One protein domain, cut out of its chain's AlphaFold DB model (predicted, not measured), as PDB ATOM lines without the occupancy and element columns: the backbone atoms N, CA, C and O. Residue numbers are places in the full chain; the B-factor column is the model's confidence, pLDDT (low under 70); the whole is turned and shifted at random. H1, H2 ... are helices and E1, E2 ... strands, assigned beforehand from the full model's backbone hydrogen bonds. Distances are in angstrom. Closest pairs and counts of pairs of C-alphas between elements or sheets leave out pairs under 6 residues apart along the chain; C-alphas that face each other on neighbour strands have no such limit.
ATOM      1  N   MET A   1     171.855 212.588 242.862       57.34
ATOM      2  CA  MET A   1     171.705 212.151 244.278       57.34
ATOM      3  C   MET A   1     172.592 210.961 244.678       57.34
ATOM      4  O   MET A   1     173.232 211.052 245.720       57.34
ATOM      5  N   LYS A   2     172.698 209.871 243.896       60.53
ATOM      6  CA  LYS A   2     173.505 208.674 244.246       60.53
ATOM      7  C   LYS A   2     175.005 208.954 244.456       60.53
ATOM      8  O   LYS A   2     175.547 208.624 245.508       60.53
ATOM      9  N   ASN A   3     175.634 209.693 243.538       70.19
ATOM     10  CA  ASN A   3     177.040 210.113 243.675       70.19
ATOM     11  C   ASN A   3     177.300 210.967 244.928       70.19
ATOM     12  O   ASN A   3     178.386 210.909 245.501       70.19
ATOM     13  N   ILE A   4     176.298 211.721 245.393       75.31
ATOM     14  CA  ILE A   4     176.390 212.511 246.628       75.31
ATOM     15  C   ILE A   4     176.354 211.581 247.847       75.31
ATOM     16  O   ILE A   4     177.220 211.695 248.708       75.31
ATOM     17  N   LYS A   5     175.430 210.607 247.897       77.25
ATOM     18  CA  LYS A   5     175.367 209.612 248.987       77.25
ATOM     19  C   LYS A   5     176.668 208.809 249.116       77.25
ATOM     20  O   LYS A   5     177.174 208.652 250.225       77.25
ATOM     21  N   ILE A   6     177.241 208.359 247.995       79.56
ATOM     22  CA  ILE A   6     178.519 207.627 247.982       79.56
ATOM     23  C   ILE A   6     179.652 208.506 248.527       79.56
ATOM     24  O   ILE A   6     180.398 208.075 249.405       79.56
ATOM     25  N   ARG A   7     179.755 209.761 248.067       82.56
ATOM     26  CA  ARG A   7     180.763 210.712 248.567       82.56
ATOM     27  C   ARG A   7     180.605 210.990 250.063       82.56
ATOM     28  O   ARG A   7     181.591 210.920 250.789       82.56
ATOM     29  N   LEU A   8     179.382 211.231 250.539       86.06
ATOM     30  CA  LEU A   8     179.100 211.455 251.962       86.06
ATOM     31  C   LEU A   8     179.469 210.236 252.818       86.06
ATOM     32  O   LEU A   8     180.056 210.394 253.887       86.06
ATOM     33  N   ARG A   9     179.198 209.015 252.335       87.31
ATOM     34  CA  ARG A   9     179.607 207.777 253.017       87.31
ATOM     35  C   ARG A   9     181.130 207.663 253.120       87.31
ATOM     36  O   ARG A   9     181.628 207.361 254.199       87.31
ATOM     37  N   LYS A  10     181.867 207.953 252.042       88.38
ATOM     38  CA  LYS A  10     183.343 207.946 252.048       88.38
ATOM     39  C   LYS A  10     183.913 208.988 253.023       88.38
ATOM     40  O   LYS A  10     184.830 208.668 253.772       88.38
ATOM     41  N   ILE A  11     183.334 210.192 253.079       89.94
ATOM     42  CA  ILE A  11     183.720 211.228 254.057       89.94
ATOM     43  C   ILE A  11     183.469 210.744 255.488       89.94
ATOM     44  O   ILE A  11     184.349 210.857 256.339       89.94
ATOM     45  N   LYS A  12     182.298 210.151 255.752       91.50
ATOM     46  CA  LYS A  12     181.972 209.577 257.064       91.50
ATOM     47  C   LYS A  12     182.982 208.503 257.473       91.50
ATOM     48  O   LYS A  12     183.461 208.533 258.601       91.50
ATOM     49  N   PHE A  13     183.326 207.586 256.568       92.12
ATOM     50  CA  PHE A  13     184.323 206.545 256.831       92.12
ATOM     51  C   PHE A  13     185.703 207.124 257.115       92.12
ATOM     52  O   PHE A  13     186.344 206.690 258.069       92.12
ATOM     53  N   LEU A  14     186.138 208.129 256.353       91.69
ATOM     54  CA  LEU A  14     187.408 208.806 256.599       91.69
ATOM     55  C   LEU A  14     187.438 209.446 257.993       91.69
ATOM     56  O   LEU A  14     188.366 209.186 258.752       91.69
ATOM     57  N   LEU A  15     186.409 210.217 258.357       91.81
ATOM     58  CA  LEU A  15     186.313 210.843 259.680       91.81
ATOM     59  C   LEU A  15     186.332 209.794 260.797       91.81
ATOM     60  O   LEU A  15     187.110 209.908 261.737       91.81
ATOM     61  N   GLN A  16     185.534 208.731 260.673       93.06
ATOM     62  CA  GLN A  16     185.532 207.635 261.646       93.06
ATOM     63  C   GLN A  16     186.901 206.955 261.755       93.06
ATOM     64  O   GLN A  16     187.321 206.621 262.859       93.06
ATOM     65  N   SER A  17     187.606 206.791 260.635       91.12
ATOM     66  CA  SER A  17     188.947 206.201 260.604       91.12
ATOM     67  C   SER A  17     189.971 207.066 261.335       91.12
ATOM     68  O   SER A  17     190.807 206.526 262.053       91.12
ATOM     69  N   VAL A  18     189.881 208.396 261.210       90.50
ATOM     70  CA  VAL A  18     190.737 209.335 261.953       90.50
ATOM     71  C   VAL A  18     190.545 209.178 263.461       90.50
ATOM     72  O   VAL A  18     191.527 209.144 264.190       90.50
ATOM     73  N   PHE A  19     189.306 209.038 263.936       90.12
ATOM     74  CA  PHE A  19     189.041 208.920 265.373       90.12
ATOM     75  C   PHE A  19     189.316 207.526 265.945       90.12
ATOM     76  O   PHE A  19     189.712 207.420 267.101       90.12
ATOM     77  N   LYS A  20     189.090 206.457 265.171       90.00
ATOM     78  CA  LYS A  20     189.163 205.076 265.680       90.00
ATOM     79  C   LYS A  20     190.494 204.380 265.416       90.00
ATOM     80  O   LYS A  20     190.946 203.614 266.252       90.00
ATOM     81  N   ASN A  21     191.099 204.613 264.251       91.38
ATOM     82  CA  ASN A  21     192.222 203.826 263.735       91.38
ATOM     83  C   ASN A  21     193.242 204.714 262.999       91.38
ATOM     84  O   ASN A  21     193.643 204.416 261.873       91.38
ATOM     85  N   PHE A  22     193.655 205.829 263.613       92.94
ATOM     86  CA  PHE A  22     194.519 206.827 262.967       92.94
ATOM     87  C   PHE A  22     195.859 206.256 262.478       92.94
ATOM     88  O   PHE A  22     196.263 206.511 261.346       92.94
ATOM     89  N   SER A  23     196.534 205.447 263.300       93.50
ATOM     90  CA  SER A  23     197.808 204.810 262.936       93.50
ATOM     91  C   SER A  23     197.654 203.889 261.724       93.50
ATOM     92  O   SER A  23     198.406 204.001 260.758       93.50
ATOM     93  N   SER A  24     196.626 203.039 261.724       95.31
ATOM     94  CA  SER A  24     196.279 202.182 260.590       95.31
ATOM     95  C   SER A  24     195.935 203.004 259.344       95.31
ATOM     96  O   SER A  24     196.395 202.681 258.253       95.31
ATOM     97  N   LEU A  25     195.207 204.117 259.478       95.50
ATOM     98  CA  LEU A  25     194.915 205.019 258.360       95.50
ATOM     99  C   LEU A  25     196.195 205.601 257.730       95.50
ATOM    100  O   LEU A  25     196.296 205.659 256.503       95.50
ATOM    101  N   LEU A  26     197.191 205.988 258.537       95.69
ATOM    102  CA  LEU A  26     198.491 206.449 258.029       95.69
ATOM    103  C   LEU A  26     199.214 205.357 257.232       95.69
ATOM    104  O   LEU A  26     199.807 205.655 256.193       95.69
ATOM    105  N   LEU A  27     199.120 204.096 257.666       96.25
ATOM    106  CA  LEU A  27     199.658 202.968 256.905       96.25
ATOM    107  C   LEU A  27     198.960 202.836 255.552       96.25
ATOM    108  O   LEU A  27     199.631 202.735 254.529       96.25
ATOM    109  N   PHE A  28     197.630 202.916 255.505       96.19
ATOM    110  CA  PHE A  28     196.891 202.890 254.241       96.19
ATOM    111  C   PHE A  28     197.350 203.989 253.264       96.19
ATOM    112  O   PHE A  28     197.509 203.713 252.077       96.19
ATOM    113  N   PHE A  29     197.653 205.202 253.743       95.38
ATOM    114  CA  PHE A  29     198.257 206.249 252.908       95.38
ATOM    115  C   PHE A  29     199.690 205.922 252.469       95.38
ATOM    116  O   PHE A  29     200.019 206.098 251.295       95.38
ATOM    117  N   LYS A  30     200.536 205.428 253.382       94.88
ATOM    118  CA  LYS A  30     201.925 205.038 253.083       94.88
ATOM    119  C   LYS A  30     201.980 203.976 251.980       94.88
ATOM    120  O   LYS A  30     202.749 204.113 251.030       94.88
ATOM    121  N   TYR A  31     201.133 202.952 252.067       94.88
ATOM    122  CA  TYR A  31     201.179 201.786 251.181       94.88
ATOM    123  C   TYR A  31     200.590 202.000 249.786       94.88
ATOM    124  O   TYR A  31     200.853 201.200 248.887       94.88
ATOM    125  N   ILE A  32     199.907 203.124 249.545       91.75
ATOM    126  CA  ILE A  32     199.586 203.565 248.180       91.75
ATOM    127  C   ILE A  32     200.872 203.705 247.353       91.75
ATOM    128  O   ILE A  32     200.929 203.202 246.232       91.75
ATOM    129  N   ARG A  33     201.911 204.344 247.911       89.81
ATOM    130  CA  ARG A  33     203.171 204.674 247.216       89.81
ATOM    131  C   ARG A  33     204.330 203.728 247.555       89.81
ATOM    132  O   ARG A  33     205.482 204.069 247.319       89.81
ATOM    133  N   ASN A  34     204.054 202.576 248.166       93.44
ATOM    134  CA  ASN A  34     205.109 201.680 248.628       93.44
ATOM    135  C   ASN A  34     205.806 200.953 247.463       93.44
ATOM    136  O   ASN A  34     205.148 200.331 246.626       93.44
ATOM    137  N   GLU A  35     207.140 200.979 247.466       93.38
ATOM    138  CA  GLU A  35     207.997 200.281 246.496       93.38
ATOM    139  C   GLU A  35     208.580 198.970 247.052       93.38
ATOM    140  O   GLU A  35     209.121 198.167 246.287       93.38
ATOM    141  N   ASP A  36     208.484 198.741 248.366       93.25
ATOM    142  CA  ASP A  36     209.096 197.584 249.019       93.25
ATOM    143  C   ASP A  36     208.378 196.295 248.617       93.25
ATOM    144  O   ASP A  36     207.198 196.086 248.934       93.25
ATOM    145  N   ILE A  37     209.119 195.441 247.914       95.88
ATOM    146  CA  ILE A  37     208.692 194.145 247.392       95.88
ATOM    147  C   ILE A  37     209.742 193.113 247.800       95.88
ATOM    148  O   ILE A  37     210.944 193.372 247.731       95.88
ATOM    149  N   TYR A  38     209.273 191.952 248.239       96.12
ATOM    150  CA  TYR A  38     210.088 190.827 248.664       96.12
ATOM    151  C   TYR A  38     209.877 189.620 247.747       96.12
ATOM    152  O   TYR A  38     208.972 189.591 246.913       96.12
ATOM    153  N   GLU A  39     210.699 188.593 247.944       95.75
ATOM    154  CA  GLU A  39     210.482 187.284 247.335       95.75
ATOM    155  C   GLU A  39     209.116 186.701 247.721       95.75
ATOM    156  O   GLU A  39     208.595 186.960 248.815       95.75
ATOM    157  N   ASN A  40     208.557 185.869 246.838       96.81
ATOM    158  CA  ASN A  40     207.227 185.273 247.002       96.81
ATOM    159  C   ASN A  40     207.031 184.633 248.379       96.81
ATOM    160  O   ASN A  40     206.039 184.910 249.045       96.81
ATOM    161  N   ASN A  41     208.001 183.837 248.842       96.44
ATOM    162  CA  ASN A  41     207.904 183.138 250.127       96.44
ATOM    163  C   ASN A  41     207.704 184.100 251.304       96.44
ATOM    164  O   ASN A  41     206.906 183.823 252.193       96.44
ATOM    165  N   LYS A  42     208.365 185.265 251.300       97.94
ATOM    166  CA  LYS A  42     208.180 186.254 252.367       97.94
ATOM    167  C   LYS A  42     206.788 186.883 252.309       97.94
ATOM    168  O   LYS A  42     206.176 187.080 253.354       97.94
ATOM    169  N   HIS A  43     206.270 187.163 251.112       98.44
ATOM    170  CA  HIS A  43     204.899 187.653 250.949       98.44
ATOM    171  C   HIS A  43     203.849 186.621 251.385       98.44
ATOM    172  O   HIS A  43     202.901 187.007 252.069       98.44
ATOM    173  N   ILE A  44     204.047 185.338 251.048       98.69
ATOM    174  CA  ILE A  44     203.182 184.221 251.463       98.69
ATOM    175  C   ILE A  44     203.135 184.141 252.987       98.69
ATOM    176  O   ILE A  44     202.050 184.176 253.553       98.69
ATOM    177  N   LEU A  45     204.291 184.104 253.658       98.75
ATOM    178  CA  LEU A  45     204.346 183.998 255.120       98.75
ATOM    179  C   LEU A  45     203.690 185.198 255.809       98.75
ATOM    180  O   LEU A  45     202.942 185.019 256.763       98.75
ATOM    181  N   LEU A  46     203.926 186.419 255.316       98.81
ATOM    182  CA  LEU A  46     203.257 187.612 255.838       98.81
ATOM    183  C   LEU A  46     201.730 187.500 255.698       98.81
ATOM    184  O   LEU A  46     201.010 187.715 256.668       98.81
ATOM    185  N   ALA A  47     201.242 187.126 254.515       98.81
ATOM    186  CA  ALA A  47     199.816 186.993 254.230       98.81
ATOM    187  C   ALA A  47     199.153 185.875 255.052       98.81
ATOM    188  O   ALA A  47     198.121 186.100 255.679       98.81
ATOM    189  N   ALA A  48     199.769 184.694 255.103       98.81
ATOM    190  CA  ALA A  48     199.263 183.551 255.853       98.81
ATOM    191  C   ALA A  48     199.263 183.819 257.365       98.81
ATOM    192  O   ALA A  48     198.290 183.506 258.042       98.81
ATOM    193  N   ASN A  49     200.294 184.485 257.899       98.75
ATOM    194  CA  ASN A  49     200.311 184.899 259.307       98.75
ATOM    195  C   ASN A  49     199.218 185.926 259.629       98.75
ATOM    196  O   ASN A  49     198.682 185.922 260.734       98.75
ATOM    197  N   TRP A  50     198.854 186.790 258.678       98.75
ATOM    198  CA  TRP A  50     197.712 187.681 258.868       98.75
ATOM    199  C   TRP A  50     196.384 186.912 258.901       98.75
ATOM    200  O   TRP A  50     195.507 187.273 259.679       98.75
ATOM    201  N   LEU A  51     196.243 185.830 258.124       98.69
ATOM    202  CA  LEU A  51     195.080 184.938 258.217       98.69
ATOM    203  C   LEU A  51     195.036 184.182 259.553       98.69
ATOM    204  O   LEU A  51     193.964 184.110 260.143       98.69
ATOM    205  N   LEU A  52     196.175 183.714 260.083       98.56
ATOM    206  CA  LEU A  52     196.236 183.159 261.447       98.56
ATOM    207  C   LEU A  52     195.712 184.172 262.471       98.56
ATOM    208  O   LEU A  52     194.816 183.867 263.252       98.56
ATOM    209  N   LYS A  53     196.184 185.423 262.397       97.94
ATOM    210  CA  LYS A  53     195.699 186.501 263.264       97.94
ATOM    211  C   LYS A  53     194.202 186.789 263.068       97.94
ATOM    212  O   LYS A  53     193.490 187.048 264.038       97.94
ATOM    213  N   ALA A  54     193.710 186.751 261.831       97.25
ATOM    214  CA  ALA A  54     192.289 186.921 261.531       97.25
ATOM    215  C   ALA A  54     191.427 185.808 262.152       97.25
ATOM    216  O   ALA A  54     190.289 186.074 262.526       97.25
ATOM    217  N   GLN A  55     191.957 184.589 262.277       97.56
ATOM    218  CA  GLN A  55     191.289 183.480 262.962       97.56
ATOM    219  C   GLN A  55     191.331 183.643 264.486       97.56
ATOM    220  O   GLN A  55     190.301 183.587 265.150       97.56
ATOM    221  N   GLU A  56     192.511 183.930 265.040       95.50
ATOM    222  CA  GLU A  56     192.705 184.133 266.483       95.50
ATOM    223  C   GLU A  56     191.809 185.247 267.042       95.50
ATOM    224  O   GLU A  56     191.256 185.127 268.132       95.50
ATOM    225  N   THR A  57     191.642 186.335 266.287       89.62
ATOM    226  CA  THR A  57     190.818 187.485 266.696       89.62
ATOM    227  C   THR A  57     189.314 187.242 266.589       89.62
ATOM    228  O   THR A  57     188.559 187.937 267.268       89.62
ATOM    229  N   GLY A  58     188.871 186.273 265.778       80.69
ATOM    230  CA  GLY A  58     187.465 185.864 265.695       80.69
ATOM    231  C   GLY A  58     186.992 185.122 266.949       80.69
ATOM    232  O   GLY A  58     185.847 185.281 267.363       80.69
ATOM    233  N   GLY A  59     187.895 184.373 267.596       83.62
ATOM    234  CA  GLY A  59     187.634 183.666 268.856       83.62
ATOM    235  C   GLY A  59     186.722 182.439 268.736       83.62
ATOM    236  O   GLY A  59     186.395 181.837 269.755       83.62
ATOM    237  N   ASP A  60     186.323 182.069 267.518       92.50
ATOM    238  CA  ASP A  60     185.418 180.957 267.210       92.50
ATOM    239  C   ASP A  60     186.023 179.936 266.232       92.50
ATOM    240  O   ASP A  60     185.315 179.050 265.781       92.50
ATOM    241  N   ASP A  61     187.319 180.043 265.917       96.06
ATOM    242  CA  ASP A  61     188.048 179.235 264.923       96.06
ATOM    243  C   ASP A  61     187.679 179.490 263.442       96.06
ATOM    244  O   ASP A  61     188.338 178.949 262.545       96.06
ATOM    245  N   GLY A  62     186.718 180.368 263.144       97.12
ATOM    246  CA  GLY A  62     186.516 180.919 261.801       97.12
ATOM    247  C   GLY A  62     187.481 182.074 261.499       97.12
ATOM    248  O   GLY A  62     188.080 182.654 262.400       97.12
ATOM    249  N   TYR A  63     187.656 182.442 260.223       98.12
ATOM    250  CA  TYR A  63     188.484 183.606 259.869       98.12
ATOM    251  C   TYR A  63     187.647 184.880 259.868       98.12
ATOM    252  O   TYR A  63     186.684 184.984 259.098       98.12
ATOM    253  N   SER A  64     188.063 185.899 260.630       97.00
ATOM    254  CA  SER A  64     187.463 187.238 260.581       97.00
ATOM    255  C   SER A  64     187.316 187.730 259.139       97.00
ATOM    256  O   SER A  64     188.265 187.659 258.351       97.00
ATOM    257  N   ARG A  65     186.145 188.294 258.803       96.06
ATOM    258  CA  ARG A  65     185.856 188.935 257.504       96.06
ATOM    259  C   ARG A  65     186.954 189.929 257.107       96.06
ATOM    260  O   ARG A  65     187.273 190.076 255.925       96.06
ATOM    261  N   GLY A  66     187.521 190.631 258.087       96.56
ATOM    262  CA  GLY A  66     188.635 191.542 257.882       96.56
ATOM    263  C   GLY A  66     188.711 192.663 258.908       96.56
ATOM    264  O   GLY A  66     187.885 192.777 259.812       96.56
ATOM    265  N   PHE A  67     189.697 193.533 258.715       97.12
ATOM    266  CA  PHE A  67     189.941 194.710 259.536       97.12
ATOM    267  C   PHE A  67     189.381 195.971 258.863       97.12
ATOM    268  O   PHE A  67     189.731 196.288 257.724       97.12
ATOM    269  N   TYR A  68     188.539 196.728 259.569       96.44
ATOM    270  CA  TYR A  68     187.854 197.912 259.039       96.44
ATOM    271  C   TYR A  68     188.260 199.184 259.786       96.44
ATOM    272  O   TYR A  68     187.980 199.332 260.976       96.44
ATOM    273  N   LEU A  69     188.818 200.167 259.069       95.00
ATOM    274  CA  LEU A  69     189.305 201.417 259.670       95.00
ATOM    275  C   LEU A  69     188.185 202.252 260.312       95.00
ATOM    276  O   LEU A  69     188.393 202.898 261.335       95.00
ATOM    277  N   TYR A  70     186.989 202.238 259.722       90.69
ATOM    278  CA  TYR A  70     185.842 203.028 260.188       90.69
ATOM    279  C   TYR A  70     185.039 202.343 261.316       90.69
ATOM    280  O   TYR A  70     184.151 202.956 261.932       90.69
ATOM    281  N   LYS A  71     185.344 201.072 261.612       88.38
ATOM    282  CA  LYS A  71     184.795 200.302 262.740       88.38
ATOM    283  C   LYS A  71     185.852 200.172 263.844       88.38
ATOM    284  O   LYS A  71     186.892 200.814 263.786       88.38
ATOM    285  N   SER A  72     185.576 199.373 264.868       80.44
ATOM    286  CA  SER A  72     186.506 199.108 265.974       80.44
ATOM    287  C   SER A  72     187.608 198.090 265.610       80.44
ATOM    288  O   SER A  72     188.125 197.427 266.498       80.44
ATOM    289  N   GLY A  73     187.960 197.959 264.322       92.31
ATOM    290  CA  GLY A  73     188.976 197.020 263.836       92.31
ATOM    291  C   GLY A  73     188.383 195.760 263.205       92.31
ATOM    292  O   GLY A  73     187.640 195.861 262.223       92.31
ATOM    293  N   TRP A  74     188.771 194.596 263.731       95.69
ATOM    294  CA  TRP A  74     188.360 193.267 263.268       95.69
ATOM    295  C   TRP A  74     186.836 193.071 263.316       95.69
ATOM    296  O   TRP A  74     186.157 193.588 264.203       95.69
ATOM    297  N   ASP A  75     186.300 192.356 262.329       94.94
ATOM    298  CA  ASP A  75     184.881 191.988 262.230       94.94
ATOM    299  C   ASP A  75     184.688 190.504 262.600       94.94
ATOM    300  O   ASP A  75     185.660 189.787 262.839       94.94
ATOM    301  N   LYS A  76     183.446 190.022 262.632       94.56
ATOM    302  CA  LYS A  76     183.146 188.601 262.892       94.56
ATOM    303  C   LYS A  76     183.706 187.657 261.821       94.56
ATOM    304  O   LYS A  76     183.980 188.079 260.689       94.56
ATOM    305  N   SER A  77     183.832 186.383 262.175       95.62
ATOM    306  CA  SER A  77     184.227 185.310 261.261       95.62
ATOM    307  C   SER A  77     183.259 185.179 260.095       95.62
ATOM    308  O   SER A  77     182.048 185.272 260.284       95.62
ATOM    309  N   LEU A 269     186.100 175.504 227.467       98.69
ATOM    310  CA  LEU A 269     187.369 176.145 227.140       98.69
ATOM    311  C   LEU A 269     187.160 177.315 226.179       98.69
ATOM    312  O   LEU A 269     187.674 178.404 226.427       98.69
ATOM    313  N   ASP A 270     186.361 177.113 225.132       98.69
ATOM    314  CA  ASP A 270     186.042 178.148 224.152       98.69
ATOM    315  C   ASP A 270     185.364 179.347 224.825       98.69
ATOM    316  O   ASP A 270     185.766 180.493 224.621       98.69
ATOM    317  N   SER A 271     184.376 179.093 225.690       98.81
ATOM    318  CA  SER A 271     183.684 180.142 226.440       98.81
ATOM    319  C   SER A 271     184.617 180.893 227.397       98.81
ATOM    320  O   SER A 271     184.609 182.129 227.425       98.81
ATOM    321  N   LEU A 272     185.462 180.175 228.140       98.81
ATOM    322  CA  LEU A 272     186.472 180.759 229.023       98.81
ATOM    323  C   LEU A 272     187.420 181.677 228.239       98.81
ATOM    324  O   LEU A 272     187.550 182.857 228.578       98.81
ATOM    325  N   LEU A 273     188.026 181.157 227.164       98.88
ATOM    326  CA  LEU A 273     188.999 181.880 226.342       98.88
ATOM    327  C   LEU A 273     188.382 183.081 225.628       98.88
ATOM    328  O   LEU A 273     189.034 184.118 225.500       98.88
ATOM    329  N   LYS A 274     187.111 182.995 225.223       98.88
ATOM    330  CA  LYS A 274     186.387 184.110 224.605       98.88
ATOM    331  C   LYS A 274     186.346 185.350 225.501       98.88
ATOM    332  O   LYS A 274     186.456 186.462 224.995       98.88
ATOM    333  N   ASN A 275     186.221 185.184 226.818       98.75
ATOM    334  CA  ASN A 275     186.264 186.303 227.760       98.75
ATOM    335  C   ASN A 275     187.702 186.664 228.162       98.75
ATOM    336  O   ASN A 275     188.095 187.830 228.099       98.75
ATOM    337  N   THR A 276     188.512 185.672 228.549       98.81
ATOM    338  CA  THR A 276     189.857 185.927 229.083       98.81
ATOM    339  C   THR A 276     190.779 186.543 228.038       98.81
ATOM    340  O   THR A 276     191.657 187.316 228.406       98.81
ATOM    341  N   ASN A 277     190.598 186.255 226.744       98.81
ATOM    342  CA  ASN A 277     191.353 186.914 225.674       98.81
ATOM    343  C   ASN A 277     191.016 188.405 225.558       98.81
ATOM    344  O   ASN A 277     191.918 189.205 225.323       98.81
ATOM    345  N   VAL A 278     189.763 188.803 225.796       98.75
ATOM    346  CA  VAL A 278     189.374 190.223 225.813       98.75
ATOM    347  C   VAL A 278     190.012 190.941 227.003       98.75
ATOM    348  O   VAL A 278     190.595 192.010 226.835       98.75
ATOM    349  N   LEU A 279     189.971 190.341 228.197       98.69
ATOM    350  CA  LEU A 279     190.629 190.908 229.382       98.69
ATOM    351  C   LEU A 279     192.152 190.986 229.225       98.69
ATOM    352  O   LEU A 279     192.758 191.985 229.610       98.69
ATOM    353  N   LYS A 280     192.772 189.964 228.626       98.69
ATOM    354  CA  LYS A 280     194.201 189.951 228.292       98.69
ATOM    355  C   LYS A 280     194.553 191.098 227.343       98.69
ATOM    356  O   LYS A 280     195.438 191.884 227.665       98.69
ATOM    357  N   GLU A 281     193.809 191.250 226.249       98.44
ATOM    358  CA  GLU A 281     194.001 192.328 225.273       98.44
ATOM    359  C   GLU A 281     193.897 193.715 225.926       98.44
ATOM    360  O   GLU A 281     194.748 194.584 225.721       98.44
ATOM    361  N   ILE A 282     192.901 193.914 226.796       98.19
ATOM    362  CA  ILE A 282     192.770 195.151 227.576       98.19
ATOM    363  C   ILE A 282     194.004 195.361 228.451       98.19
ATOM    364  O   ILE A 282     194.615 196.425 228.385       98.19
ATOM    365  N   ASN A 283     194.411 194.353 229.223       97.69
ATOM    366  CA  ASN A 283     195.532 194.454 230.154       97.69
ATOM    367  C   ASN A 283     196.895 194.617 229.448       97.69
ATOM    368  O   ASN A 283     197.872 194.978 230.097       97.69
ATOM    369  N   ILE A 284     197.013 194.340 228.147       96.69
ATOM    370  CA  ILE A 284     198.281 194.438 227.395       96.69
ATOM    371  C   ILE A 284     198.370 195.711 226.566       96.69
ATOM    372  O   ILE A 284     199.464 196.275 226.451       96.69
ATOM    373  N   ASN A 285     197.247 196.161 226.004       95.38
ATOM    374  CA  ASN A 285     197.241 197.222 224.998       95.38
ATOM    375  C   ASN A 285     196.431 198.462 225.399       95.38
ATOM    376  O   ASN A 285     196.663 199.530 224.835       95.38
ATOM    377  N   LYS A 286     195.505 198.364 226.363       94.75
ATOM    378  CA  LYS A 286     194.617 199.485 226.743       94.75
ATOM    379  C   LYS A 286     194.832 199.982 228.165       94.75
ATOM    380  O   LYS A 286     194.810 201.185 228.406       94.75
ATOM    381  N   GLU A 287     195.098 199.075 229.096       95.06
ATOM    382  CA  GLU A 287     195.297 199.380 230.505       95.06
ATOM    383  C   GLU A 287     196.519 198.634 231.043       95.06
ATOM    384  O   GLU A 287     196.605 197.419 230.918       95.06
ATOM    385  N   PHE A 298     183.168 195.832 228.103       97.25
ATOM    386  CA  PHE A 298     184.509 195.844 228.692       97.25
ATOM    387  C   PHE A 298     185.171 197.232 228.706       97.25
ATOM    388  O   PHE A 298     186.397 197.347 228.693       97.25
ATOM    389  N   GLU A 299     184.386 198.306 228.751       96.94
ATOM    390  CA  GLU A 299     184.924 199.650 228.946       96.94
ATOM    391  C   GLU A 299     185.036 199.922 230.445       96.94
ATOM    392  O   GLU A 299     184.087 199.700 231.208       96.94
ATOM    393  N   SER A 300     186.208 200.389 230.873       96.06
ATOM    394  CA  SER A 300     186.440 200.749 232.267       96.06
ATOM    395  C   SER A 300     185.532 201.902 232.699       96.06
ATOM    396  O   SER A 300     185.444 202.939 232.038       96.06
ATOM    397  N   VAL A 301     184.863 201.727 233.840       94.88
ATOM    398  CA  VAL A 301     183.973 202.744 234.426       94.88
ATOM    399  C   VAL A 301     184.732 203.664 235.390       94.88
ATOM    400  O   VAL A 301     184.290 204.775 235.695       94.88
ATOM    401  N   ASN A 302     185.886 203.221 235.895       92.12
ATOM    402  CA  ASN A 302     186.736 203.997 236.788       92.12
ATOM    403  C   ASN A 302     188.194 203.525 236.731       92.12
ATOM    404  O   ASN A 302     188.479 202.392 236.382       92.12
ATOM    405  N   ASN A 303     189.119 204.362 237.199       89.56
ATOM    406  CA  ASN A 303     190.543 204.010 237.261       89.56
ATOM    407  C   ASN A 303     190.960 203.441 238.632       89.56
ATOM    408  O   ASN A 303     192.139 203.465 238.982       89.56
ATOM    409  N   GLU A 304     189.999 203.007 239.452       95.00
ATOM    410  CA  GLU A 304     190.284 202.382 240.742       95.00
ATOM    411  C   GLU A 304     190.714 200.925 240.522       95.00
ATOM    412  O   GLU A 304     190.449 200.330 239.478       95.00
ATOM    413  N   ARG A 305     191.361 200.316 241.515       96.25
ATOM    414  CA  ARG A 305     191.842 198.931 241.460       96.25
ATOM    415  C   ARG A 305     191.145 198.098 242.523       96.25
ATOM    416  O   ARG A 305     191.277 198.394 243.706       96.25
ATOM    417  N   CYS A 306     190.434 197.051 242.113       97.50
ATOM    418  CA  CYS A 306     189.941 196.010 243.015       97.50
ATOM    419  C   CYS A 306     191.090 195.029 243.281       97.50
ATOM    420  O   CYS A 306     191.454 194.263 242.389       97.50
ATOM    421  N   ILE A 307     191.690 195.056 244.477       98.44
ATOM    422  CA  ILE A 307     192.878 194.229 244.763       98.44
ATOM    423  C   ILE A 307     192.539 192.740 244.725       98.44
ATOM    424  O   ILE A 307     193.327 191.953 244.208       98.44
ATOM    425  N   THR A 308     191.342 192.362 245.177       98.56
ATOM    426  CA  THR A 308     190.847 190.990 245.048       98.56
ATOM    427  C   THR A 308     190.767 190.545 243.590       98.56
ATOM    428  O   THR A 308     191.362 189.534 243.234       98.56
ATOM    429  N   GLY A 309     190.082 191.321 242.740       98.50
ATOM    430  CA  GLY A 309     189.919 191.003 241.320       98.50
ATOM    431  C   GLY A 309     191.254 190.912 240.585       98.50
ATOM    432  O   GLY A 309     191.451 190.021 239.767       98.50
ATOM    433  N   LEU A 310     192.210 191.781 240.929       98.81
ATOM    434  CA  LEU A 310     193.568 191.709 240.393       98.81
ATOM    435  C   LEU A 310     194.318 190.452 240.858       98.81
ATOM    436  O   LEU A 310     195.013 189.838 240.053       98.81
ATOM    437  N   ALA A 311     194.185 190.050 242.126       98.88
ATOM    438  CA  ALA A 311     194.827 188.838 242.635       98.88
ATOM    439  C   ALA A 311     194.276 187.576 241.954       98.88
ATOM    440  O   ALA A 311     195.049 186.718 241.528       98.88
ATOM    441  N   GLN A 312     192.957 187.506 241.765       98.88
ATOM    442  CA  GLN A 312     192.323 186.428 241.007       98.88
ATOM    443  C   GLN A 312     192.764 186.428 239.544       98.88
ATOM    444  O   GLN A 312     193.127 185.384 239.013       98.88
ATOM    445  N   TRP A 313     192.788 187.600 238.897       98.88
ATOM    446  CA  TRP A 313     193.246 187.722 237.515       98.88
ATOM    447  C   TRP A 313     194.695 187.262 237.353       98.88
ATOM    448  O   TRP A 313     194.998 186.541 236.406       98.88
ATOM    449  N   ALA A 314     195.583 187.622 238.285       98.88
ATOM    450  CA  ALA A 314     196.969 187.172 238.264       98.88
ATOM    451  C   ALA A 314     197.073 185.644 238.393       98.88
ATOM    452  O   ALA A 314     197.765 185.012 237.595       98.88
ATOM    453  N   ASN A 315     196.355 185.045 239.351       98.88
ATOM    454  CA  ASN A 315     196.320 183.592 239.527       98.88
ATOM    455  C   ASN A 315     195.787 182.880 238.271       98.88
ATOM    456  O   ASN A 315     196.447 181.996 237.723       98.88
ATOM    457  N   LEU A 316     194.622 183.307 237.773       98.88
ATOM    458  CA  LEU A 316     194.004 182.736 236.580       98.88
ATOM    459  C   LEU A 316     194.896 182.908 235.346       98.88
ATOM    460  O   LEU A 316     195.026 181.972 234.569       98.88
ATOM    461  N   SER A 317     195.572 184.046 235.189       98.88
ATOM    462  CA  SER A 317     196.499 184.272 234.076       98.88
ATOM    463  C   SER A 317     197.694 183.314 234.120       98.88
ATOM    464  O   SER A 317     198.045 182.738 233.095       98.88
ATOM    465  N   PHE A 318     198.283 183.040 235.291       98.81
ATOM    466  CA  PHE A 318     199.317 181.998 235.380       98.81
ATOM    467  C   PHE A 318     198.781 180.612 234.997       98.81
ATOM    468  O   PHE A 318     199.480 179.855 234.327       98.81
ATOM    469  N   LYS A 319     197.559 180.267 235.417       98.75
ATOM    470  CA  LYS A 319     196.915 178.990 235.066       98.75
ATOM    471  C   LYS A 319     196.591 178.897 233.567       98.75
ATOM    472  O   LYS A 319     196.798 177.856 232.952       98.75
ATOM    473  N   LEU A 320     196.137 179.991 232.957       98.75
ATOM    474  CA  LEU A 320     195.878 180.075 231.519       98.75
ATOM    475  C   LEU A 320     197.167 179.993 230.709       98.75
ATOM    476  O   LEU A 320     197.175 179.332 229.677       98.75
ATOM    477  N   TYR A 321     198.269 180.575 231.185       98.69
ATOM    478  CA  TYR A 321     199.582 180.354 230.583       98.69
ATOM    479  C   TYR A 321     199.992 178.875 230.655       98.69
ATOM    480  O   TYR A 321     200.447 178.320 229.659       98.69
ATOM    481  N   GLU A 322     199.779 178.184 231.784       97.88
ATOM    482  CA  GLU A 322     200.052 176.740 231.870       97.88
ATOM    483  C   GLU A 322     199.258 175.941 230.831       97.88
ATOM    484  O   GLU A 322     199.827 175.032 230.218       97.88
ATOM    485  N   LEU A 323     197.992 176.312 230.627       97.38
ATOM    486  CA  LEU A 323     197.057 175.654 229.720       97.38
ATOM    487  C   LEU A 323     197.327 175.952 228.236       97.38
ATOM    488  O   LEU A 323     197.275 175.044 227.414       97.38
ATOM    489  N   THR A 324     197.609 177.209 227.891       97.88
ATOM    490  CA  THR A 324     197.661 177.696 226.496       97.88
ATOM    491  C   THR A 324     199.077 177.916 225.969       97.88
ATOM    492  O   THR A 324     199.270 177.964 224.759       97.88
ATOM    493  N   LYS A 325     200.064 178.054 226.865       97.50
ATOM    494  CA  LYS A 325     201.439 178.504 226.573       97.50
ATOM    495  C   LYS A 325     201.534 179.894 225.941       97.50
ATOM    496  O   LYS A 325     202.544 180.225 225.335       97.50
ATOM    497  N   ASP A 326     200.506 180.716 226.115       98.19
ATOM    498  CA  ASP A 326     200.493 182.089 225.629       98.19
ATOM    499  C   ASP A 326     201.187 183.039 226.626       98.19
ATOM    500  O   ASP A 326     200.660 183.339 227.705       98.19
ATOM    501  N   ASP A 327     202.387 183.503 226.261       97.75
ATOM    502  CA  ASP A 327     203.249 184.374 227.075       97.75
ATOM    503  C   ASP A 327     202.589 185.703 227.466       97.75
ATOM    504  O   ASP A 327     202.970 186.330 228.457       97.75
ATOM    505  N   GLU A 328     201.559 186.132 226.740       98.38
ATOM    506  CA  GLU A 328     200.795 187.324 227.080       98.38
ATOM    507  C   GLU A 328     200.020 187.157 228.397       98.38
ATOM    508  O   GLU A 328     199.947 188.090 229.204       98.38
ATOM    509  N   TYR A 329     199.509 185.955 228.687       98.75
ATOM    510  CA  TYR A 329     198.949 185.664 230.008       98.75
ATOM    511  C   TYR A 329     200.026 185.693 231.090       98.75
ATOM    512  O   TYR A 329     199.788 186.219 232.180       98.75
ATOM    513  N   LEU A 330     201.229 185.188 230.797       98.31
ATOM    514  CA  LEU A 330     202.338 185.243 231.745       98.31
ATOM    515  C   LEU A 330     202.739 186.693 232.051       98.31
ATOM    516  O   LEU A 330     202.938 187.049 233.216       98.31
ATOM    517  N   LEU A 331     202.798 187.549 231.027       97.81
ATOM    518  CA  LEU A 331     203.040 188.983 231.166       97.81
ATOM    519  C   LEU A 331     201.979 189.648 232.055       97.81
ATOM    520  O   LEU A 331     202.337 190.342 233.012       97.81
ATOM    521  N   CYS A 332     200.690 189.404 231.781       98.56
ATOM    522  CA  CYS A 332     199.580 189.882 232.609       98.56
ATOM    523  C   CYS A 332     199.744 189.463 234.072       98.56
ATOM    524  O   CYS A 332     199.699 190.309 234.966       98.56
ATOM    525  N   ALA A 333     199.992 188.175 234.310       98.56
ATOM    526  CA  ALA A 333     200.123 187.615 235.645       98.56
ATOM    527  C   ALA A 333     201.261 188.276 236.436       98.56
ATOM    528  O   ALA A 333     201.061 188.730 237.567       98.56
ATOM    529  N   ARG A 334     202.445 188.386 235.821       98.06
ATOM    530  CA  ARG A 334     203.651 188.927 236.460       98.06
ATOM    531  C   ARG A 334     203.496 190.394 236.836       98.06
ATOM    532  O   ARG A 334     203.733 190.745 237.994       98.06
ATOM    533  N   LYS A 335     203.045 191.256 235.914       97.12
ATOM    534  CA  LYS A 335     202.901 192.692 236.220       97.12
ATOM    535  C   LYS A 335     201.809 192.965 237.249       97.12
ATOM    536  O   LYS A 335     202.004 193.787 238.146       97.12
ATOM    537  N   THR A 336     200.691 192.239 237.179       98.62
ATOM    538  CA  THR A 336     199.615 192.365 238.165       98.62
ATOM    539  C   THR A 336     200.075 191.904 239.547       98.62
ATOM    540  O   THR A 336     199.872 192.623 240.527       98.62
ATOM    541  N   LEU A 337     200.765 190.763 239.648       98.62
ATOM    542  CA  LEU A 337     201.272 190.271 240.927       98.62
ATOM    543  C   LEU A 337     202.347 191.196 241.521       98.62
ATOM    544  O   LEU A 337     202.314 191.474 242.722       98.62
ATOM    545  N   TYR A 338     203.262 191.720 240.698       98.12
ATOM    546  CA  TYR A 338     204.281 192.684 241.132       98.12
ATOM    547  C   TYR A 338     203.656 193.944 241.749       98.12
ATOM    548  O   TYR A 338     204.075 194.395 242.819       98.12
ATOM    549  N   TYR A 339     202.593 194.465 241.128       98.31
ATOM    550  CA  TYR A 339     201.819 195.573 241.677       98.31
ATOM    551  C   TYR A 339     201.209 195.236 243.046       98.31
ATOM    552  O   TYR A 339     201.382 195.994 243.999       98.31
ATOM    553  N   ILE A 340     200.539 194.085 243.183       98.50
ATOM    554  CA  ILE A 340     199.872 193.699 244.440       98.50
ATOM    555  C   ILE A 340     200.890 193.492 245.571       98.50
ATOM    556  O   ILE A 340     200.660 193.957 246.690       98.50
ATOM    557  N   LYS A 341     202.053 192.884 245.288       98.56
ATOM    558  CA  LYS A 341     203.152 192.738 246.261       98.56
ATOM    559  C   LYS A 341     203.563 194.080 246.870       98.56
ATOM    560  O   LYS A 341     203.820 194.167 248.074       98.56
ATOM    561  N   SER A 342     203.576 195.144 246.067       97.75
ATOM    562  CA  SER A 342     203.857 196.511 246.522       97.75
ATOM    563  C   SER A 342     202.800 197.033 247.505       97.75
ATOM    564  O   SER A 342     203.150 197.803 248.399       97.75
ATOM    565  N   LYS A 343     201.546 196.570 247.416       98.19
ATOM    566  CA  LYS A 343     200.418 197.023 248.252       98.19
ATOM    567  C   LYS A 343     200.215 196.240 249.543       98.19
ATOM    568  O   LYS A 343     199.478 196.718 250.399       98.19
ATOM    569  N   GLN A 344     200.856 195.079 249.713       98.56
ATOM    570  CA  GLN A 344     200.787 194.344 250.983       98.56
ATOM    571  C   GLN A 344     201.349 195.213 252.107       98.56
ATOM    572  O   GLN A 344     202.396 195.822 251.913       98.56
ATOM    573  N   PHE A 345     200.712 195.260 253.269       98.56
ATOM    574  CA  PHE A 345     201.271 195.920 254.447       98.56
ATOM    575  C   PHE A 345     202.391 195.057 255.051       98.56
ATOM    576  O   PHE A 345     202.202 193.864 255.271       98.56
ATOM    577  N   LYS A 346     203.566 195.631 255.328       97.19
ATOM    578  CA  LYS A 346     204.726 194.939 255.937       97.19
ATOM    579  C   LYS A 346     204.933 195.324 257.405       97.19
ATOM    580  O   LYS A 346     205.891 194.887 258.028       97.19
ATOM    581  N   GLU A 347     204.055 196.160 257.945       96.44
ATOM    582  CA  GLU A 347     204.117 196.679 259.308       96.44
ATOM    583  C   GLU A 347     202.699 196.977 259.821       96.44
ATOM    584  O   GLU A 347     201.730 196.944 259.057       96.44
ATOM    585  N   GLY A 348     202.599 197.316 261.107       94.62
ATOM    586  CA  GLY A 348     201.341 197.637 261.778       94.62
ATOM    587  C   GLY A 348     200.724 196.426 262.463       94.62
ATOM    588  O   GLY A 348     200.681 195.343 261.888       94.62
ATOM    589  N   ASN A 349     200.224 196.622 263.685       90.50
ATOM    590  CA  ASN A 349     199.764 195.525 264.536       90.50
ATOM    591  C   ASN A 349     198.723 194.646 263.825       90.50
ATOM    592  O   ASN A 349     198.937 193.454 263.641       90.50
ATOM    593  N   ASP A 350     197.614 195.234 263.378       95.50
ATOM    594  CA  ASP A 350     196.487 194.497 262.784       95.50
ATOM    595  C   ASP A 350     196.506 194.437 261.255       95.50
ATOM    596  O   ASP A 350     195.649 193.797 260.652       95.50
ATOM    597  N   LEU A 351     197.478 195.093 260.617       97.06
ATOM    598  CA  LEU A 351     197.560 195.174 259.160       97.06
ATOM    599  C   LEU A 351     198.722 194.385 258.568       97.06
ATOM    600  O   LEU A 351     198.632 194.044 257.393       97.06
ATOM    601  N   MET A 352     199.788 194.088 259.319       98.12
ATOM    602  CA  MET A 352     200.969 193.411 258.779       98.12
ATOM    603  C   MET A 352     200.592 192.080 258.113       98.12
ATOM    604  O   MET A 352     200.088 191.175 258.768       98.12
ATOM    605  N   GLY A 353     200.851 191.983 256.810       98.31
ATOM    606  CA  GLY A 353     200.521 190.848 255.950       98.31
ATOM    607  C   GLY A 353     199.255 191.002 255.114       98.31
ATOM    608  O   GLY A 353     199.123 190.335 254.086       98.31
ATOM    609  N   SER A 354     198.373 191.926 255.485       98.50
ATOM    610  CA  SER A 354     197.122 192.185 254.774       98.50
ATOM    611  C   SER A 354     197.293 193.038 253.517       98.50
ATOM    612  O   SER A 354     198.384 193.516 253.194       98.50
ATOM    613  N   LEU A 355     196.181 193.251 252.814       98.50
ATOM    614  CA  LEU A 355     196.074 194.088 251.623       98.50
ATOM    615  C   LEU A 355     194.882 195.040 251.758       98.50
ATOM    616  O   LEU A 355     193.855 194.636 252.309       98.50
ATOM    617  N   PRO A 356     194.958 196.269 251.217       97.75
ATOM    618  CA  PRO A 356     193.775 197.109 251.112       97.75
ATOM    619  C   PRO A 356     192.761 196.460 250.157       97.75
ATOM    620  O   PRO A 356     193.140 195.812 249.183       97.75
ATOM    621  N   GLY A 357     191.464 196.654 250.402       96.31
ATOM    622  CA  GLY A 357     190.411 196.161 249.509       96.31
ATOM    623  C   GLY A 357     190.498 196.750 248.096       96.31
ATOM    624  O   GLY A 357     190.323 196.048 247.096       96.31
ATOM    625  N   SER A 358     190.839 198.034 248.004       96.00
ATOM    626  CA  SER A 358     191.045 198.739 246.740       96.00
ATOM    627  C   SER A 358     192.238 199.689 246.778       96.00
ATOM    628  O   SER A 358     192.732 200.056 247.845       96.00
ATOM    629  N   VAL A 359     192.712 200.096 245.599       96.06
ATOM    630  CA  VAL A 359     193.628 201.233 245.447       96.06
ATOM    631  C   VAL A 359     192.987 202.271 244.516       96.06
ATOM    632  O   VAL A 359     192.632 201.928 243.392       96.06
ATOM    633  N   PRO A 360     192.802 203.526 244.966       95.19
ATOM    634  CA  PRO A 360     193.050 203.988 246.332       95.19
ATOM    635  C   PRO A 360     192.123 203.291 247.343       95.19
ATOM    636  O   PRO A 360     191.062 202.804 246.976       95.19
ATOM    637  N   PHE A 361     192.494 203.261 248.625       95.25
ATOM    638  CA  PHE A 361     191.759 202.488 249.641       95.25
ATOM    639  C   PHE A 361     190.358 203.001 249.967       95.25
ATOM    640  O   PHE A 361     189.595 202.332 250.655       95.25
ATOM    641  N   TRP A 362     190.004 204.186 249.481       94.62
ATOM    642  CA  TRP A 362     188.641 204.708 249.496       94.62
ATOM    643  C   TRP A 362     187.874 204.382 248.206       94.62
ATOM    644  O   TRP A 362     186.856 205.024 247.928       94.62
ATOM    645  N   GLY A 363     188.366 203.451 247.387       92.75
ATOM    646  CA  GLY A 363     187.714 202.978 246.171       92.75
ATOM    647  C   GLY A 363     186.367 202.309 246.444       92.75
ATOM    648  O   GLY A 363     185.950 202.134 247.584       92.75
ATOM    649  N   VAL A 364     185.623 201.996 245.392       90.00
ATOM    650  CA  VAL A 364     184.276 201.420 245.453       90.00
ATOM    651  C   VAL A 364     184.291 200.031 246.084       90.00
ATOM    652  O   VAL A 364     183.400 199.713 246.867       90.00
ATOM    653  N   TYR A 365     185.314 199.226 245.791       93.94
ATOM    654  CA  TYR A 365     185.417 197.867 246.309       93.94
ATOM    655  C   TYR A 365     186.084 197.836 247.691       93.94
ATOM    656  O   TYR A 365     187.198 198.340 247.854       93.94
ATOM    657  N   ALA A 366     185.399 197.244 248.676       94.00
ATOM    658  CA  ALA A 366     185.857 197.087 250.065       94.00
ATOM    659  C   ALA A 366     186.571 198.343 250.646       94.00
ATOM    660  O   ALA A 366     187.717 198.265 251.107       94.00
ATOM    661  N   PRO A 367     185.917 199.525 250.623       94.81
ATOM    662  CA  PRO A 367     186.521 200.788 251.045       94.81
ATOM    663  C   PRO A 367     186.969 200.765 252.512       94.81
ATOM    664  O   PRO A 367     186.230 200.308 253.384       94.81
ATOM    665  N   PHE A 368     188.132 201.359 252.795       96.56
ATOM    666  CA  PHE A 368     188.698 201.553 254.139       96.56
ATOM    667  C   PHE A 368     188.823 200.247 254.941       96.56
ATOM    668  O   PHE A 368     188.574 200.221 256.150       96.56
ATOM    669  N   SER A 369     189.175 199.154 254.265       97.06
ATOM    670  CA  SER A 369     189.263 197.836 254.888       97.06
ATOM    671  C   SER A 369     190.371 196.977 254.293       97.06
ATOM    672  O   SER A 369     190.808 197.203 253.160       97.06
ATOM    673  N   ALA A 370     190.810 196.004 255.084       97.81
ATOM    674  CA  ALA A 370     191.635 194.887 254.665       97.81
ATOM    675  C   ALA A 370     190.837 193.598 254.886       97.81
ATOM    676  O   ALA A 370     190.533 193.238 256.021       97.81
ATOM    677  N   VAL A 371     190.442 192.950 253.794       97.81
ATOM    678  CA  VAL A 371     189.483 191.836 253.787       97.81
ATOM    679  C   VAL A 371     190.184 190.507 253.541       97.81
ATOM    680  O   VAL A 371     191.143 190.445 252.765       97.81
ATOM    681  N   ASN A 372     189.719 189.442 254.195       98.00
ATOM    682  CA  ASN A 372     190.455 188.175 254.225       98.00
ATOM    683  C   ASN A 372     190.574 187.490 252.858       98.00
ATOM    684  O   ASN A 372     191.606 186.905 252.535       98.00
ATOM    685  N   TRP A 373     189.580 187.670 251.999       98.06
ATOM    686  CA  TRP A 373     189.574 187.083 250.672       98.06
ATOM    687  C   TRP A 373     190.585 187.746 249.724       98.06
ATOM    688  O   TRP A 373     191.184 187.050 248.909       98.06
ATOM    689  N   SER A 374     190.880 189.048 249.866       98.19
ATOM    690  CA  SER A 374     191.996 189.679 249.134       98.19
ATOM    691  C   SER A 374     193.323 188.993 249.443       98.19
ATOM    692  O   SER A 374     194.136 188.782 248.546       98.19
ATOM    693  N   VAL A 375     193.534 188.646 250.714       98.75
ATOM    694  CA  VAL A 375     194.756 187.990 251.188       98.75
ATOM    695  C   VAL A 375     194.814 186.550 250.684       98.75
ATOM    696  O   VAL A 375     195.841 186.144 250.150       98.75
ATOM    697  N   LYS A 376     193.695 185.821 250.744       98.44
ATOM    698  CA  LYS A 376     193.550 184.472 250.182       98.44
ATOM    699  C   LYS A 376     193.949 184.414 248.707       98.44
ATOM    700  O   LYS A 376     194.869 183.687 248.351       98.44
ATOM    701  N   PHE A 377     193.302 185.204 247.846       98.88
ATOM    702  CA  PHE A 377     193.581 185.151 246.403       98.88
ATOM    703  C   PHE A 377     195.000 185.627 246.069       98.88
ATOM    704  O   PHE A 377     195.590 185.180 245.088       98.88
ATOM    705  N   PHE A 378     195.573 186.509 246.893       98.94
ATOM    706  CA  PHE A 378     196.972 186.901 246.761       98.94
ATOM    707  C   PHE A 378     197.935 185.759 247.104       98.94
ATOM    708  O   PHE A 378     198.900 185.557 246.369       98.94
ATOM    709  N   ILE A 379     197.669 184.995 248.168       98.94
ATOM    710  CA  ILE A 379     198.449 183.796 248.502       98.94
ATOM    711  C   ILE A 379     198.391 182.795 247.346       98.94
ATOM    712  O   ILE A 379     199.448 182.361 246.893       98.94
ATOM    713  N   ASP A 380     197.203 182.505 246.810       98.81
ATOM    714  CA  ASP A 380     197.055 181.575 245.683       98.81
ATOM    715  C   ASP A 380     197.873 182.024 244.462       98.81
ATOM    716  O   ASP A 380     198.581 181.227 243.849       98.81
TER     717      ASP A 380
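AT A GLANCE: This is residues 1 to 77, 269 to 287 and 298 to 380 of the 599 residues of the protein "Methyltransferase domain protein" of Campylobacter sp. FOBRC14 (UniProt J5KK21). A long helical hairpin, H5 and H6, is crossed by H4 near its turn; towards its other end H7, H3 and a small two-strand sheet, E1 and E2, gather with a long loop, residues 344 to 368. H2 meets the end of H6 there, and H1 makes a corner with H2 on the outside, touching no helix. The printed part has 179 residues with seven named helices and two named strands, in the order H1 H2 H3 E1 H4 H5 H6 E2 H7. The sheet, order E1 - E2, is antiparallel, and the class is mostly helix. The whole is compact, with a radius of gyration of the C-alphas of 17.1 A and spans of 49 by 43 by 31 A.

HOW THE PARTS SIT: E1, residues 66 to 68, and E2, residues 369 to 371, are antiparallel neighbours, 175 degrees between directions; N 67 and O 370, 2.8 A, are within hydrogen-bond range. H7, residues 372 to 380, touches H3, residues 40 to 58, at a shallow tilt of 29 degrees, opposite ways, the closest C-alphas being those of Ile 379 and Ile 44, 5.6 A. H5, residues 307 to 324, touches H7 with residues 307 to 315 alone, closest at the C-alphas of Thr 308 and Ser 374, 4.4 A. H5 and H6, residues 327 to 343, form a helical hairpin at a shallow tilt of 27 degrees; the closest C-alphas, of Ala 314 and Ala 333, are 4.1 A apart. H4, residues 269 to 286, touches H6 at a steep tilt of 63 degrees, with the closest C-alphas those of Asn 283 and Cys 332, 6.6 A. H2, residues 22 to 32, and H6 only just touch, with 3 pairs of C-alphas within 8 A, and only at their ends, closest at Tyr 31 and Lys 343, 5.6 A. H1, residues 2 to 20, is close to H2 but not clearly touching, the closest C-alphas being those of Ser 17 and Leu 25, 6.5 A; H1 and H3 are apart. Every O i to N i+4 pair is within hydrogen-bond range in H1, H5, H6 and H7; the counts are 6 of 7 in H2, 14 of 15 in H3 and 12 of 14 in H4.

IN THESE COORDINATES: H1 begins at C-alpha 2, (173.505, 208.674, 244.246), and measures 26.8 A; H3 measures 27.2 A, H5 25.1 A, H6 24.8 A and H4 24.4 A, with a kink of 26 degrees near residue 276. H7 ends at C-alpha 380, (197.055, 181.575, 245.683).

THE WHOLE: The C-alphas farthest apart are those of Phe 19 and Asp 270, 51.5 A. Residues 78 to 268 and 288 to 297 are not printed, leaving gaps of 35.5 A and 11.5 A between C-alphas. The link H6 to E2 is long. Residues 1 to 2 are under pLDDT 70.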